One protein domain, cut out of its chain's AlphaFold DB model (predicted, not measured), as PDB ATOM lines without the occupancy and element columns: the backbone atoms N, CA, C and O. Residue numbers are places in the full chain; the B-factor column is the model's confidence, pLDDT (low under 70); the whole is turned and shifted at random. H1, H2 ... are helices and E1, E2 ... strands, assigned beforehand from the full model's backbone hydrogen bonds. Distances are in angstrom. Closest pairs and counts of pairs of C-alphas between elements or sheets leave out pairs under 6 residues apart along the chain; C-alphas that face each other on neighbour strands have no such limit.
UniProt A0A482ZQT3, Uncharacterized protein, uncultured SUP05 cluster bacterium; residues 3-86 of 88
ATOM      1  N   LEU A   3      -7.502  22.687 -24.317       69.94
ATOM      2  CA  LEU A   3      -7.927  23.440 -25.515       69.94
ATOM      3  C   LEU A   3      -7.530  24.927 -25.557       69.94
ATOM      4  O   LEU A   3      -7.420  25.480 -26.648       69.94
ATOM      5  N   ILE A   4      -7.355  25.602 -24.416       78.62
ATOM      6  CA  ILE A   4      -7.126  27.061 -24.402       78.62
ATOM      7  C   ILE A   4      -5.647  27.387 -24.597       78.62
ATOM      8  O   ILE A   4      -5.314  28.135 -25.513       78.62
ATOM      9  N   LEU A   5      -4.764  26.790 -23.792       79.56
ATOM     10  CA  LEU A   5      -3.321  27.020 -23.896       79.56
ATOM     11  C   LEU A   5      -2.792  26.629 -25.277       79.56
ATOM     12  O   LEU A   5      -2.094  27.418 -25.898       79.56
ATOM     13  N   SER A   6      -3.223  25.488 -25.823       80.94
ATOM     14  CA  SER A   6      -2.852  25.078 -27.185       80.94
ATOM     15  C   SER A   6      -3.281  26.099 -28.245       80.94
ATOM     16  O   SER A   6      -2.487  26.453 -29.112       80.94
ATOM     17  N   ARG A   7      -4.501  26.650 -28.166       82.25
ATOM     18  CA  ARG A   7      -4.962  27.716 -29.078       82.25
ATOM     19  C   ARG A   7      -4.166  29.010 -28.927       82.25
ATOM     20  O   ARG A   7      -3.909  29.671 -29.934       82.25
ATOM     21  N   ILE A   8      -3.790  29.365 -27.700       87.25
ATOM     22  CA  ILE A   8      -2.955  30.537 -27.417       87.25
ATOM     23  C   ILE A   8      -1.559  30.335 -28.013       87.25
ATOM     24  O   ILE A   8      -1.125  31.180 -28.797       87.25
ATOM     25  N   CYS A   9      -0.898  29.214 -27.716       81.31
ATOM     26  CA  CYS A   9       0.434  28.877 -28.223       81.31
ATOM     27  C   CYS A   9       0.466  28.810 -29.756       81.31
ATOM     28  O   CYS A   9       1.385  29.340 -30.367       81.31
ATOM     29  N   ASN A  10      -0.588  28.282 -30.386       80.88
ATOM     30  CA  ASN A  10      -0.719  28.216 -31.846       80.88
ATOM     31  C   ASN A  10      -1.096  29.560 -32.507       80.88
ATOM     32  O   ASN A  10      -1.371  29.598 -33.706       80.88
ATOM     33  N   GLY A  11      -1.173  30.659 -31.746       77.00
ATOM     34  CA  GLY A  11      -1.387  32.010 -32.280       77.00
ATOM     35  C   GLY A  11      -2.793  32.287 -32.821       77.00
ATOM     36  O   GLY A  11      -3.025  33.344 -33.400       77.00
ATOM     37  N   LYS A  12      -3.755  31.382 -32.609       80.50
ATOM     38  CA  LYS A  12      -5.151  31.535 -33.053       80.50
ATOM     39  C   LYS A  12      -6.157  31.644 -31.892       80.50
ATOM     40  O   LYS A  12      -7.261  31.100 -32.017       80.50
ATOM     41  N   PRO A  13      -5.847  32.281 -30.743       87.94
ATOM     42  CA  PRO A  13      -6.839  32.380 -29.693       87.94
ATOM     43  C   PRO A  13      -7.921  33.405 -30.074       87.94
ATOM     44  O   PRO A  13      -7.614  34.499 -30.555       87.94
ATOM     45  N   PRO A  14      -9.200  33.100 -29.820       88.81
ATOM     46  CA  PRO A  14     -10.257  34.095 -29.899       88.81
ATOM     47  C   PRO A  14      -9.981  35.287 -28.964       88.81
ATOM     48  O   PRO A  14      -9.585  35.097 -27.813       88.81
ATOM     49  N   LYS A  15     -10.253  36.525 -29.408       87.62
ATOM     50  CA  LYS A  15     -10.022  37.753 -28.605       87.62
ATOM     51  C   LYS A  15     -10.768  37.766 -27.264       87.62
ATOM     52  O   LYS A  15     -10.376  38.456 -26.326       87.62
ATOM     53  N   ASN A  16     -11.879  37.036 -27.169       88.44
ATOM     54  CA  ASN A  16     -12.639  36.875 -25.931       88.44
ATOM     55  C   ASN A  16     -11.984  35.915 -24.926       88.44
ATOM     56  O   ASN A  16     -12.454  35.889 -23.794       88.44
ATOM     57  N   VAL A  17     -10.949  35.174 -25.330       91.88
ATOM     58  CA  VAL A  17     -10.198  34.208 -24.515       91.88
ATOM     59  C   VAL A  17      -8.802  34.734 -24.197       91.88
ATOM     60  O   VAL A  17      -8.376  34.651 -23.053       91.88
ATOM     61  N   TYR A  18      -8.103  35.298 -25.185       94.56
ATOM     62  CA  TYR A  18      -6.762  35.847 -25.004       94.56
ATOM     63  C   TYR A  18      -6.556  37.061 -25.899       94.56
ATOM     64  O   TYR A  18      -6.770  36.987 -27.110       94.56
ATOM     65  N   SER A  19      -6.159  38.192 -25.324       94.06
ATOM     66  CA  SER A  19      -5.888  39.396 -26.113       94.06
ATOM     67  C   SER A  19      -4.926  40.340 -25.411       94.06
ATOM     68  O   SER A  19      -4.782  40.274 -24.195       94.06
ATOM     69  N   SER A  20      -4.351  41.268 -26.180       94.56
ATOM     70  CA  SER A  20      -3.564  42.381 -25.646       94.56
ATOM     71  C   SER A  20      -4.375  43.250 -24.677       94.56
ATOM     72  O   SER A  20      -5.573  43.465 -24.885       94.56
ATOM     73  N   GLU A  21      -3.704  43.743 -23.636       95.75
ATOM     74  CA  GLU A  21      -4.218  44.705 -22.651       95.75
ATOM     75  C   GLU A  21      -3.294  45.943 -22.539       95.75
ATOM     76  O   GLU A  21      -3.310  46.663 -21.540       95.75
ATOM     77  N   ASN A  22      -2.497  46.219 -23.578       95.56
ATOM     78  CA  ASN A  22      -1.651  47.411 -23.660       95.56
ATOM     79  C   ASN A  22      -2.534  48.667 -23.755       95.56
ATOM     80  O   ASN A  22      -3.139  48.925 -24.795       95.56
ATOM     81  N   TYR A  23      -2.621  49.453 -22.680       93.56
ATOM     82  CA  TYR A  23      -3.451  50.667 -22.654       93.56
ATOM     83  C   TYR A  23      -2.666  51.968 -22.885       93.56
ATOM     84  O   TYR A  23      -3.277  53.026 -23.029       93.56
ATOM     85  N   ALA A  24      -1.333  51.909 -22.883       92.75
ATOM     86  CA  ALA A  24      -0.430  53.041 -23.083       92.75
ATOM     87  C   ALA A  24       0.807  52.595 -23.875       92.75
ATOM     88  O   ALA A  24       1.183  51.428 -23.811       92.75
ATOM     89  N   GLY A  25       1.466  53.520 -24.582       91.31
ATOM     90  CA  GLY A  25       2.622  53.201 -25.436       91.31
ATOM     91  C   GLY A  25       3.847  52.646 -24.693       91.31
ATOM     92  O   GLY A  25       4.657  51.938 -25.291       91.31
ATOM     93  N   SER A  26       3.966  52.926 -23.392       92.38
ATOM     94  CA  SER A  26       5.008  52.372 -22.519       92.38
ATOM     95  C   SER A  26       4.746  50.924 -22.092       92.38
ATOM     96  O   SER A  26       5.676  50.246 -21.670       92.38
ATOM     97  N   ILE A  27       3.508  50.436 -22.214       95.25
ATOM     98  CA  ILE A  27       3.106  49.093 -21.792       95.25
ATOM     99  C   ILE A  27       3.050  48.211 -23.028       95.25
ATOM    100  O   ILE A  27       2.213  48.411 -23.912       95.25
ATOM    101  N   LYS A  28       3.959  47.241 -23.100       94.38
ATOM    102  CA  LYS A  28       4.129  46.379 -24.269       94.38
ATOM    103  C   LYS A  28       4.046  44.916 -23.878       94.38
ATOM    104  O   LYS A  28       4.420  44.526 -22.778       94.38
ATOM    105  N   ASN A  29       3.570  44.122 -24.831       94.88
ATOM    106  CA  ASN A  29       3.456  42.671 -24.728       94.88
ATOM    107  C   ASN A  29       2.653  42.163 -23.520       94.88
ATOM    108  O   ASN A  29       2.867  41.042 -23.070       94.88
ATOM    109  N   ILE A  30       1.704  42.959 -23.017       96.81
ATOM    110  CA  ILE A  30       0.798  42.518 -21.960       96.81
ATOM    111  C   ILE A  30      -0.469  41.962 -22.580       96.81
ATOM    112  O   ILE A  30      -1.091  42.576 -23.458       96.81
ATOM    113  N   THR A  31      -0.863  40.794 -22.103       96.31
ATOM    114  CA  THR A  31      -2.065  40.089 -22.531       96.31
ATOM    115  C   THR A  31      -2.875  39.649 -21.317       96.31
ATOM    116  O   THR A  31      -2.425  39.733 -20.175       96.31
ATOM    117  N   ALA A  32      -4.109  39.212 -21.544       96.38
ATOM    118  CA  ALA A  32      -4.905  38.570 -20.508       96.38
ATOM    119  C   ALA A  32      -5.571  37.301 -21.018       96.38
ATOM    120  O   ALA A  32      -6.256  37.336 -22.044       96.38
ATOM    121  N   ILE A  33      -5.460  36.225 -20.238       95.31
ATOM    122  CA  ILE A  33      -6.359  35.072 -20.321       95.31
ATOM    123  C   ILE A  33      -7.676  35.475 -19.653       95.31
ATOM    124  O   ILE A  33      -7.682  35.953 -18.519       95.31
ATOM    125  N   LYS A  34      -8.792  35.314 -20.362       94.44
ATOM    126  CA  LYS A  34     -10.117  35.801 -19.963       94.44
ATOM    127  C   LYS A  34     -11.034  34.627 -19.659       94.44
ATOM    128  O   LYS A  34     -11.467  33.924 -20.571       94.44
ATOM    129  N   PHE A  35     -11.386  34.474 -18.390       93.19
ATOM    130  CA  PHE A  35     -12.408  33.533 -17.952       93.19
ATOM    131  C   PHE A  35     -13.735  34.278 -17.925       93.19
ATOM    132  O   PHE A  35     -13.950  35.135 -17.077       93.19
ATOM    133  N   LYS A  36     -14.600  34.039 -18.911       90.06
ATOM    134  CA  LYS A  36     -15.864  34.771 -19.063       90.06
ATOM    135  C   LYS A  36     -17.025  34.009 -18.451       90.06
ATOM    136  O   LYS A  36     -17.100  32.802 -18.604       90.06
ATOM    137  N   GLY A  37     -17.981  34.744 -17.896       90.94
ATOM    138  CA  GLY A  37     -19.209  34.173 -17.350       90.94
ATOM    139  C   GLY A  37     -19.317  34.386 -15.847       90.94
ATOM    140  O   GLY A  37     -18.332  34.694 -15.174       90.94
ATOM    141  N   LYS A  38     -20.546  34.251 -15.332       91.25
ATOM    142  CA  LYS A  38     -20.846  34.440 -13.906       91.25
ATOM    143  C   LYS A  38     -20.096  33.432 -13.033       91.25
ATOM    144  O   LYS A  38     -19.592  33.820 -11.989       91.25
ATOM    145  N   GLU A  39     -19.963  32.192 -13.503       94.44
ATOM    146  CA  GLU A  39     -19.250  31.108 -12.808       94.44
ATOM    147  C   GLU A  39     -17.771  31.433 -12.544       94.44
ATOM    148  O   GLU A  39     -17.236  31.074 -11.503       94.44
ATOM    149  N   PHE A  40     -17.134  32.188 -13.443       92.44
ATOM    150  CA  PHE A  40     -15.742  32.617 -13.307       92.44
ATOM    151  C   PHE A  40     -15.602  34.066 -12.846       92.44
ATOM    152  O   PHE A  40     -14.505  34.615 -12.887       92.44
ATOM    153  N   ASN A  41     -16.707  34.727 -12.491       94.94
ATOM    154  CA  ASN A  41     -16.733  36.129 -12.077       94.94
ATOM    155  C   ASN A  41     -16.047  37.101 -13.069       94.94
ATOM    156  O   ASN A  41     -15.578  38.179 -12.705       94.94
ATOM    157  N   ASN A  42     -15.982  36.731 -14.353       94.81
ATOM    158  CA  ASN A  42     -15.188  37.429 -15.368       94.81
ATOM    159  C   ASN A  42     -13.700  37.627 -14.990       94.81
ATOM    160  O   ASN A  42     -13.121  38.676 -15.300       94.81
ATOM    161  N   ALA A  43     -13.099  36.653 -14.304       96.44
ATOM    162  CA  ALA A  43     -11.710  36.685 -13.870       96.44
ATOM    163  C   ALA A  43     -10.722  36.770 -15.044       96.44
ATOM    164  O   ALA A  43     -11.007  36.393 -16.190       96.44
ATOM    165  N   ARG A  44      -9.521  37.275 -14.756       96.25
ATOM    166  CA  ARG A  44      -8.441  37.414 -15.733       96.25
ATOM    167  C   ARG A  44      -7.096  37.078 -15.131       96.25
ATOM    168  O   ARG A  44      -6.817  37.494 -14.016       96.25
ATOM    169  N   ILE A  45      -6.249  36.428 -15.915       97.06
ATOM    170  CA  ILE A  45      -4.826  36.306 -15.601       97.06
ATOM    171  C   ILE A  45      -4.081  37.224 -16.558       97.06
ATOM    172  O   ILE A  45      -4.091  36.988 -17.769       97.06
ATOM    173  N   TYR A  46      -3.487  38.288 -16.027       97.50
ATOM    174  CA  TYR A  46      -2.604  39.168 -16.779       97.50
ATOM    175  C   TYR A  46      -1.259  38.480 -16.981       97.50
ATOM    176  O   TYR A  46      -0.693  37.919 -16.041       97.50
ATOM    177  N   CYS A  47      -0.789  38.506 -18.221       96.12
ATOM    178  CA  CYS A  47       0.393  37.792 -18.667       96.12
ATOM    179  C   CYS A  47       1.364  38.743 -19.371       96.12
ATOM    180  O   CYS A  47       0.942  39.772 -19.912       96.12
ATOM    181  N   LYS A  48       2.640  38.362 -19.417       95.81
ATOM    182  CA  LYS A  48       3.660  39.003 -20.253       95.81
ATOM    183  C   LYS A  48       4.127  38.022 -21.325       95.81
ATOM    184  O   LYS A  48       4.558  36.910 -21.017       95.81
ATOM    185  N   ASP A  49       3.980  38.425 -22.582       93.12
ATOM    186  CA  ASP A  49       4.401  37.648 -23.743       93.12
ATOM    187  C   ASP A  49       5.824  38.048 -24.141       93.12
ATOM    188  O   ASP A  49       6.135  39.229 -24.307       93.12
ATOM    189  N   TYR A  50       6.665  37.053 -24.388       89.69
ATOM    190  CA  TYR A  50       7.997  37.231 -24.945       89.69
ATOM    191  C   TYR A  50       8.167  36.368 -26.181       89.69
ATOM    192  O   TYR A  50       7.535  35.317 -26.336       89.69
ATOM    193  N   TYR A  51       9.056  36.825 -27.051       87.56
ATOM    194  CA  TYR A  51       9.500  36.071 -28.205       87.56
ATOM    195  C   TYR A  51      11.012  35.978 -28.129       87.56
ATOM    196  O   TYR A  51      11.700  36.991 -28.219       87.56
ATOM    197  N   GLU A  52      11.505  34.760 -27.962       88.25
ATOM    198  CA  GLU A  52      12.926  34.465 -28.010       88.25
ATOM    199  C   GLU A  52      13.161  33.464 -29.137       88.25
ATOM    200  O   GLU A  52      12.672  32.331 -29.113       88.25
ATOM    201  N   ASN A  53      13.875  33.899 -30.176       88.31
ATOM    202  CA  ASN A  53      14.046  33.151 -31.419       88.31
ATOM    203  C   ASN A  53      12.695  32.751 -32.051       88.31
ATOM    204  O   ASN A  53      12.010  33.574 -32.656       88.31
ATOM    205  N   LYS A  54      12.316  31.474 -31.916       85.06
ATOM    206  CA  LYS A  54      11.049  30.891 -32.396       85.06
ATOM    207  C   LYS A  54      10.131  30.455 -31.251       85.06
ATOM    208  O   LYS A  54       9.046  29.934 -31.506       85.06
ATOM    209  N   LEU A  55      10.564  30.635 -30.005       86.25
ATOM    210  CA  LEU A  55       9.798  30.282 -28.825       86.25
ATOM    211  C   LEU A  55       8.949  31.478 -28.404       86.25
ATOM    212  O   LEU A  55       9.448  32.583 -28.193       86.25
ATOM    213  N   ARG A  56       7.650  31.236 -28.263       89.38
ATOM    214  CA  ARG A  56       6.754  32.165 -27.590       89.38
ATOM    215  C   ARG A  56       6.651  31.758 -26.131       89.38
ATOM    216  O   ARG A  56       6.115  30.691 -25.830       89.38
ATOM    217  N   ILE A  57       7.132  32.622 -25.250       90.69
ATOM    218  CA  ILE A  57       7.064  32.434 -23.803       90.69
ATOM    219  C   ILE A  57       5.913  33.293 -23.292       90.69
ATOM    220  O   ILE A  57       5.790  34.462 -23.654       90.69
ATOM    221  N   ILE A  58       5.039  32.706 -22.481       92.62
ATOM    222  CA  ILE A  58       3.909  33.409 -21.876       92.62
ATOM    223  C   ILE A  58       4.029  33.223 -20.378       92.62
ATOM    224  O   ILE A  58       3.874  32.108 -19.878       92.62
ATOM    225  N   VAL A  59       4.291  34.315 -19.671       94.69
ATOM    226  CA  VAL A  59       4.382  34.295 -18.217       94.69
ATOM    227  C   VAL A  59       3.047  34.727 -17.638       94.69
ATOM    228  O   VAL A  59       2.585  35.828 -17.918       94.69
ATOM    229  N   LEU A  60       2.409  33.851 -16.863       95.12
ATOM    230  CA  LEU A  60       1.172  34.143 -16.140       95.12
ATOM    231  C   LEU A  60       1.549  34.833 -14.827       95.12
ATOM    232  O   LEU A  60       2.220  34.223 -13.998       95.12
ATOM    233  N   SER A  61       1.138  36.086 -14.641       96.19
ATOM    234  CA  SER A  61       1.756  36.955 -13.631       96.19
ATOM    235  C   SER A  61       0.809  37.361 -12.506       96.19
ATOM    236  O   SER A  61       1.125  37.182 -11.337       96.19
ATOM    237  N   GLU A  62      -0.354  37.928 -12.838       97.75
ATOM    238  CA  GLU A  62      -1.263  38.517 -11.844       97.75
ATOM    239  C   GLU A  62      -2.712  38.109 -12.093       97.75
ATOM    240  O   GLU A  62      -3.211  38.184 -13.220       97.75
ATOM    241  N   LEU A  63      -3.417  37.740 -11.022       97.31
ATOM    242  CA  LEU A  63      -4.839  37.418 -11.053       97.31
ATOM    243  C   LEU A  63      -5.685  38.662 -10.757       97.31
ATOM    244  O   LEU A  63      -5.556  39.311  -9.722       97.31
ATOM    245  N   LEU A  64      -6.639  38.942 -11.638       97.25
ATOM    246  CA  LEU A  64      -7.811  39.750 -11.335       97.25
ATOM    247  C   LEU A  64      -9.000  38.813 -11.133       97.25
ATOM    248  O   LEU A  64      -9.564  38.304 -12.098       97.25
ATOM    249  N   GLU A  65      -9.410  38.634  -9.884       96.06
ATOM    250  CA  GLU A  65     -10.491  37.714  -9.498       96.06
ATOM    251  C   GLU A  65     -11.855  38.065 -10.099       96.06
ATOM    252  O   GLU A  65     -12.705  37.200 -10.283       96.06
ATOM    253  N   SER A  66     -12.090  39.347 -10.382       96.00
ATOM    254  CA  SER A  66     -13.365  39.807 -10.915       96.00
ATOM    255  C   SER A  66     -13.201  41.041 -11.768       96.00
ATOM    256  O   SER A  66     -12.671  42.060 -11.305       96.00
ATOM    257  N   LYS A  67     -13.732  40.984 -12.991       94.38
ATOM    258  CA  LYS A  67     -13.850  42.161 -13.843       94.38
ATOM    259  C   LYS A  67     -15.304  42.590 -13.988       94.38
ATOM    260  O   LYS A  67     -16.096  41.943 -14.667       94.38
ATOM    261  N   LYS A  68     -15.641  43.730 -13.387       91.44
ATOM    262  CA  LYS A  68     -17.030  44.217 -13.317       91.44
ATOM    263  C   LYS A  68     -17.461  45.069 -14.511       91.44
ATOM    264  O   LYS A  68     -18.642  45.129 -14.820       91.44
ATOM    265  N   GLN A  69     -16.524  45.747 -15.168       91.69
ATOM    266  CA  GLN A  69     -16.822  46.730 -16.217       91.69
ATOM    267  C   GLN A  69     -16.020  46.448 -17.478       91.69
ATOM    268  O   GLN A  69     -14.903  45.958 -17.392       91.69
ATOM    269  N   THR A  70     -16.524  46.821 -18.652       87.50
ATOM    270  CA  THR A  70     -15.788  46.625 -19.914       87.50
ATOM    271  C   THR A  70     -14.517  47.477 -19.985       87.50
ATOM    272  O   THR A  70     -13.480  46.993 -20.439       87.50
ATOM    273  N   LYS A  71     -14.579  48.727 -19.504       92.06
ATOM    274  CA  LYS A  71     -13.442  49.662 -19.485       92.06
ATOM    275  C   LYS A  71     -12.431  49.301 -18.394       92.06
ATOM    276  O   LYS A  71     -12.783  48.656 -17.407       92.06
ATOM    277  N   LEU A  72     -11.181  49.726 -18.586       94.00
ATOM    278  CA  LEU A  72     -10.125  49.560 -17.591       94.00
ATOM    279  C   LEU A  72     -10.287  50.558 -16.439       94.00
ATOM    280  O   LEU A  72     -10.274  51.771 -16.653       94.00
ATOM    281  N   THR A  73     -10.396  50.035 -15.225       95.88
ATOM    282  CA  THR A  73     -10.377  50.796 -13.972       95.88
ATOM    283  C   THR A  73      -8.941  51.053 -13.510       95.88
ATOM    284  O   THR A  73      -7.991  50.461 -14.025       95.88
ATOM    285  N   HIS A  74      -8.764  51.918 -12.508       95.25
ATOM    286  CA  HIS A  74      -7.443  52.190 -11.934       95.25
ATOM    287  C   HIS A  74      -6.778  50.922 -11.362       95.25
ATOM    288  O   HIS A  74      -5.607  50.679 -11.634       95.25
ATOM    289  N   LYS A  75      -7.545  50.057 -10.678       94.81
ATOM    290  CA  LYS A  75      -7.062  48.760 -10.164       94.81
ATOM    291  C   LYS A  75      -6.457  47.898 -11.275       94.81
ATOM    292  O   LYS A  75      -5.368  47.359 -11.128       94.81
ATOM    293  N   GLU A  76      -7.168  47.780 -12.389       96.38
ATOM    294  CA  GLU A  76      -6.754  46.943 -13.518       96.38
ATOM    295  C   GLU A  76      -5.532  47.526 -14.226       96.38
ATOM    296  O   GLU A  76      -4.610  46.788 -14.557       96.38
ATOM    297  N   LYS A  77      -5.487  48.853 -14.399       96.69
ATOM    298  CA  LYS A  77      -4.306  49.542 -14.937       96.69
ATOM    299  C   LYS A  77      -3.075  49.328 -14.056       96.69
ATOM    300  O   LYS A  77      -2.006  49.064 -14.592       96.69
ATOM    301  N   ASN A  78      -3.230  49.381 -12.733       96.25
ATOM    302  CA  ASN A  78      -2.129  49.151 -11.798       96.25
ATOM    303  C   ASN A  78      -1.616  47.708 -11.857       96.25
ATOM    304  O   ASN A  78      -0.407  47.516 -11.871       96.25
ATOM    305  N   LEU A  79      -2.502  46.707 -11.956       97.38
ATOM    306  CA  LEU A  79      -2.087  45.312 -12.160       97.38
ATOM    307  C   LEU A  79      -1.335  45.139 -13.482       97.38
ATOM    308  O   LEU A  79      -0.250  44.574 -13.497       97.38
ATOM    309  N   ILE A  80      -1.869  45.678 -14.581       97.69
ATOM    310  CA  ILE A  80      -1.214  45.631 -15.899       97.69
ATOM    311  C   ILE A  80       0.169  46.291 -15.847       97.69
ATOM    312  O   ILE A  80       1.132  45.734 -16.369       97.69
ATOM    313  N   LYS A  81       0.284  47.458 -15.200       96.94
ATOM    314  CA  LYS A  81       1.562  48.155 -15.025       96.94
ATOM    315  C   LYS A  81       2.542  47.318 -14.196       96.94
ATOM    316  O   LYS A  81       3.666  47.124 -14.631       96.94
ATOM    317  N   LYS A  82       2.091  46.752 -13.073       96.12
ATOM    318  CA  LYS A  82       2.895  45.856 -12.230       96.12
ATOM    319  C   LYS A  82       3.463  44.685 -13.037       96.12
ATOM    320  O   LYS A  82       4.655  44.426 -12.970       96.12
ATOM    321  N   VAL A  83       2.632  44.035 -13.859       97.00
ATOM    322  CA  VAL A  83       3.081  42.952 -14.753       97.00
ATOM    323  C   VAL A  83       4.089  43.443 -15.791       97.00
ATOM    324  O   VAL A  83       5.050  42.740 -16.095       97.00
ATOM    325  N   SER A  84       3.888  44.646 -16.331       95.25
ATOM    326  CA  SER A  84       4.821  45.267 -17.274       95.25
ATOM    327  C   SER A  84       6.204  45.496 -16.666       95.25
ATOM    328  O   SER A  84       7.196  45.282 -17.363       95.25
ATOM    329  N   ASP A  85       6.260  45.879 -15.392       94.56
ATOM    330  CA  ASP A  85       7.489  46.235 -14.677       94.56
ATOM    331  C   ASP A  85       8.271  45.009 -14.158       94.56
ATOM    332  O   ASP A  85       9.412  45.152 -13.730       94.56
ATOM    333  N   TYR A  86       7.694  43.802 -14.207       93.69
ATOM    334  CA  TYR A  86       8.391  42.576 -13.812       93.69
ATOM    335  C   TYR A  86       9.548  42.211 -14.751       93.69
ATOM    336  O   TYR A  86       9.413  42.275 -15.982       93.69
TER     337      TYR A  86
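AT A GLANCE: This is residues 3 to 86 of the 88 residues of an uncharacterized protein of uncultured SUP05 cluster bacterium (UniProt A0A482ZQT3). A strongly twisted sheet of four strands makes the wall of this domain, with helix H2 packed along one face of it, over E3, and the short helix H1 at the opposite face, beside the strands and over none of them. E3 and E4 form a long hairpin whose turn lies at one end of the longest axis, while the link from E2 to E3 reaches the other end. The printed part has 84 residues, with two named helices and four named strands in the order H1, E1, E2, E3, E4, H2; the sheet's order is E1, E2, E3, E4, all antiparallel. The class is mixed, helices and strands. The whole is compact, with a radius of gyration of the C-alphas of 12.6 A, and only just flat, spanning 37 by 31 by 17 A.

IN THESE COORDINATES: The longest strand, E4, covers residues 55 to 64 and measures 26.6 A from first to last C-alpha, from (9.798, 30.282, -28.825) to (-7.811, 39.750, -11.335). E3, residues 44 to 52, is 24.8 A long. E2, residues 30 to 34, is 13.0 A long, and E1, residues 18 to 20, is 7.3 A long. H2, residues 74 to 85, is the longest helix at 16.3 A; its last C-alpha, of Asp 85, is at (7.489, 46.235, -14.677). H1, residues 3 to 9, is 10.3 A long, and C-alpha 3 is at (-7.927, 23.440, -25.515).

HOW THE PARTS SIT: The four strands form a meander, each strand the antiparallel neighbour of the one before, and each of its three steps is a hairpin. E1 and E4 are the edge strands. E3 and E4 stand at 159 degrees between their directions, with N 48 and O 59 at 2.9 A and N 55 and O 52 at 2.8 A, both within hydrogen-bond range. E2 and E3 stand at 135 degrees; N 47 and O 31 are within range at 2.8 A. E1 and E2 stand at 151 degrees, with N 32 and O 19 within range at 2.9 A. From edge to edge the strands' lines turn by 88 degrees. H2 is on the sheet at a height of 9.3 A. It lies over E3 and runs along the strands, at 24 degrees to E3 on the local plane. The closest C-alphas of H2 and E3 are those of Ile 80 and Tyr 46, 6.7 A apart; of H2 and E4, those of Val 83 and Ser 61, 6.2 A apart; of H2 and E2, those of Ser 84 and Ile 30, 6.8 A apart. H1 is on the sheet's opposite face at a height of 8.7 A, over none of the strands. Its closest C-alpha pair with E1 is Ile 8 and Tyr 18, 7.0 A apart, and with E4 it is Cys 9 and Arg 56, 7.2 A apart. H1 and H2 are apart, and so are E1 and E4. In H1 and H2 every O i to N i+4 pair is within hydrogen-bond range.

THE WHOLE: The two C-alphas farthest apart are those of Lys 38 and Asn 53, 39.1 A from each other, while those of Leu 3 and Tyr 86, the first and last printed, are 27.7 A apart. The printed part has no cut. The link from E3 to E4 is tight, the other four are short, and no link is long. The mean pLDDT of the printed part is 92.0, and residue 3 alone is under 70.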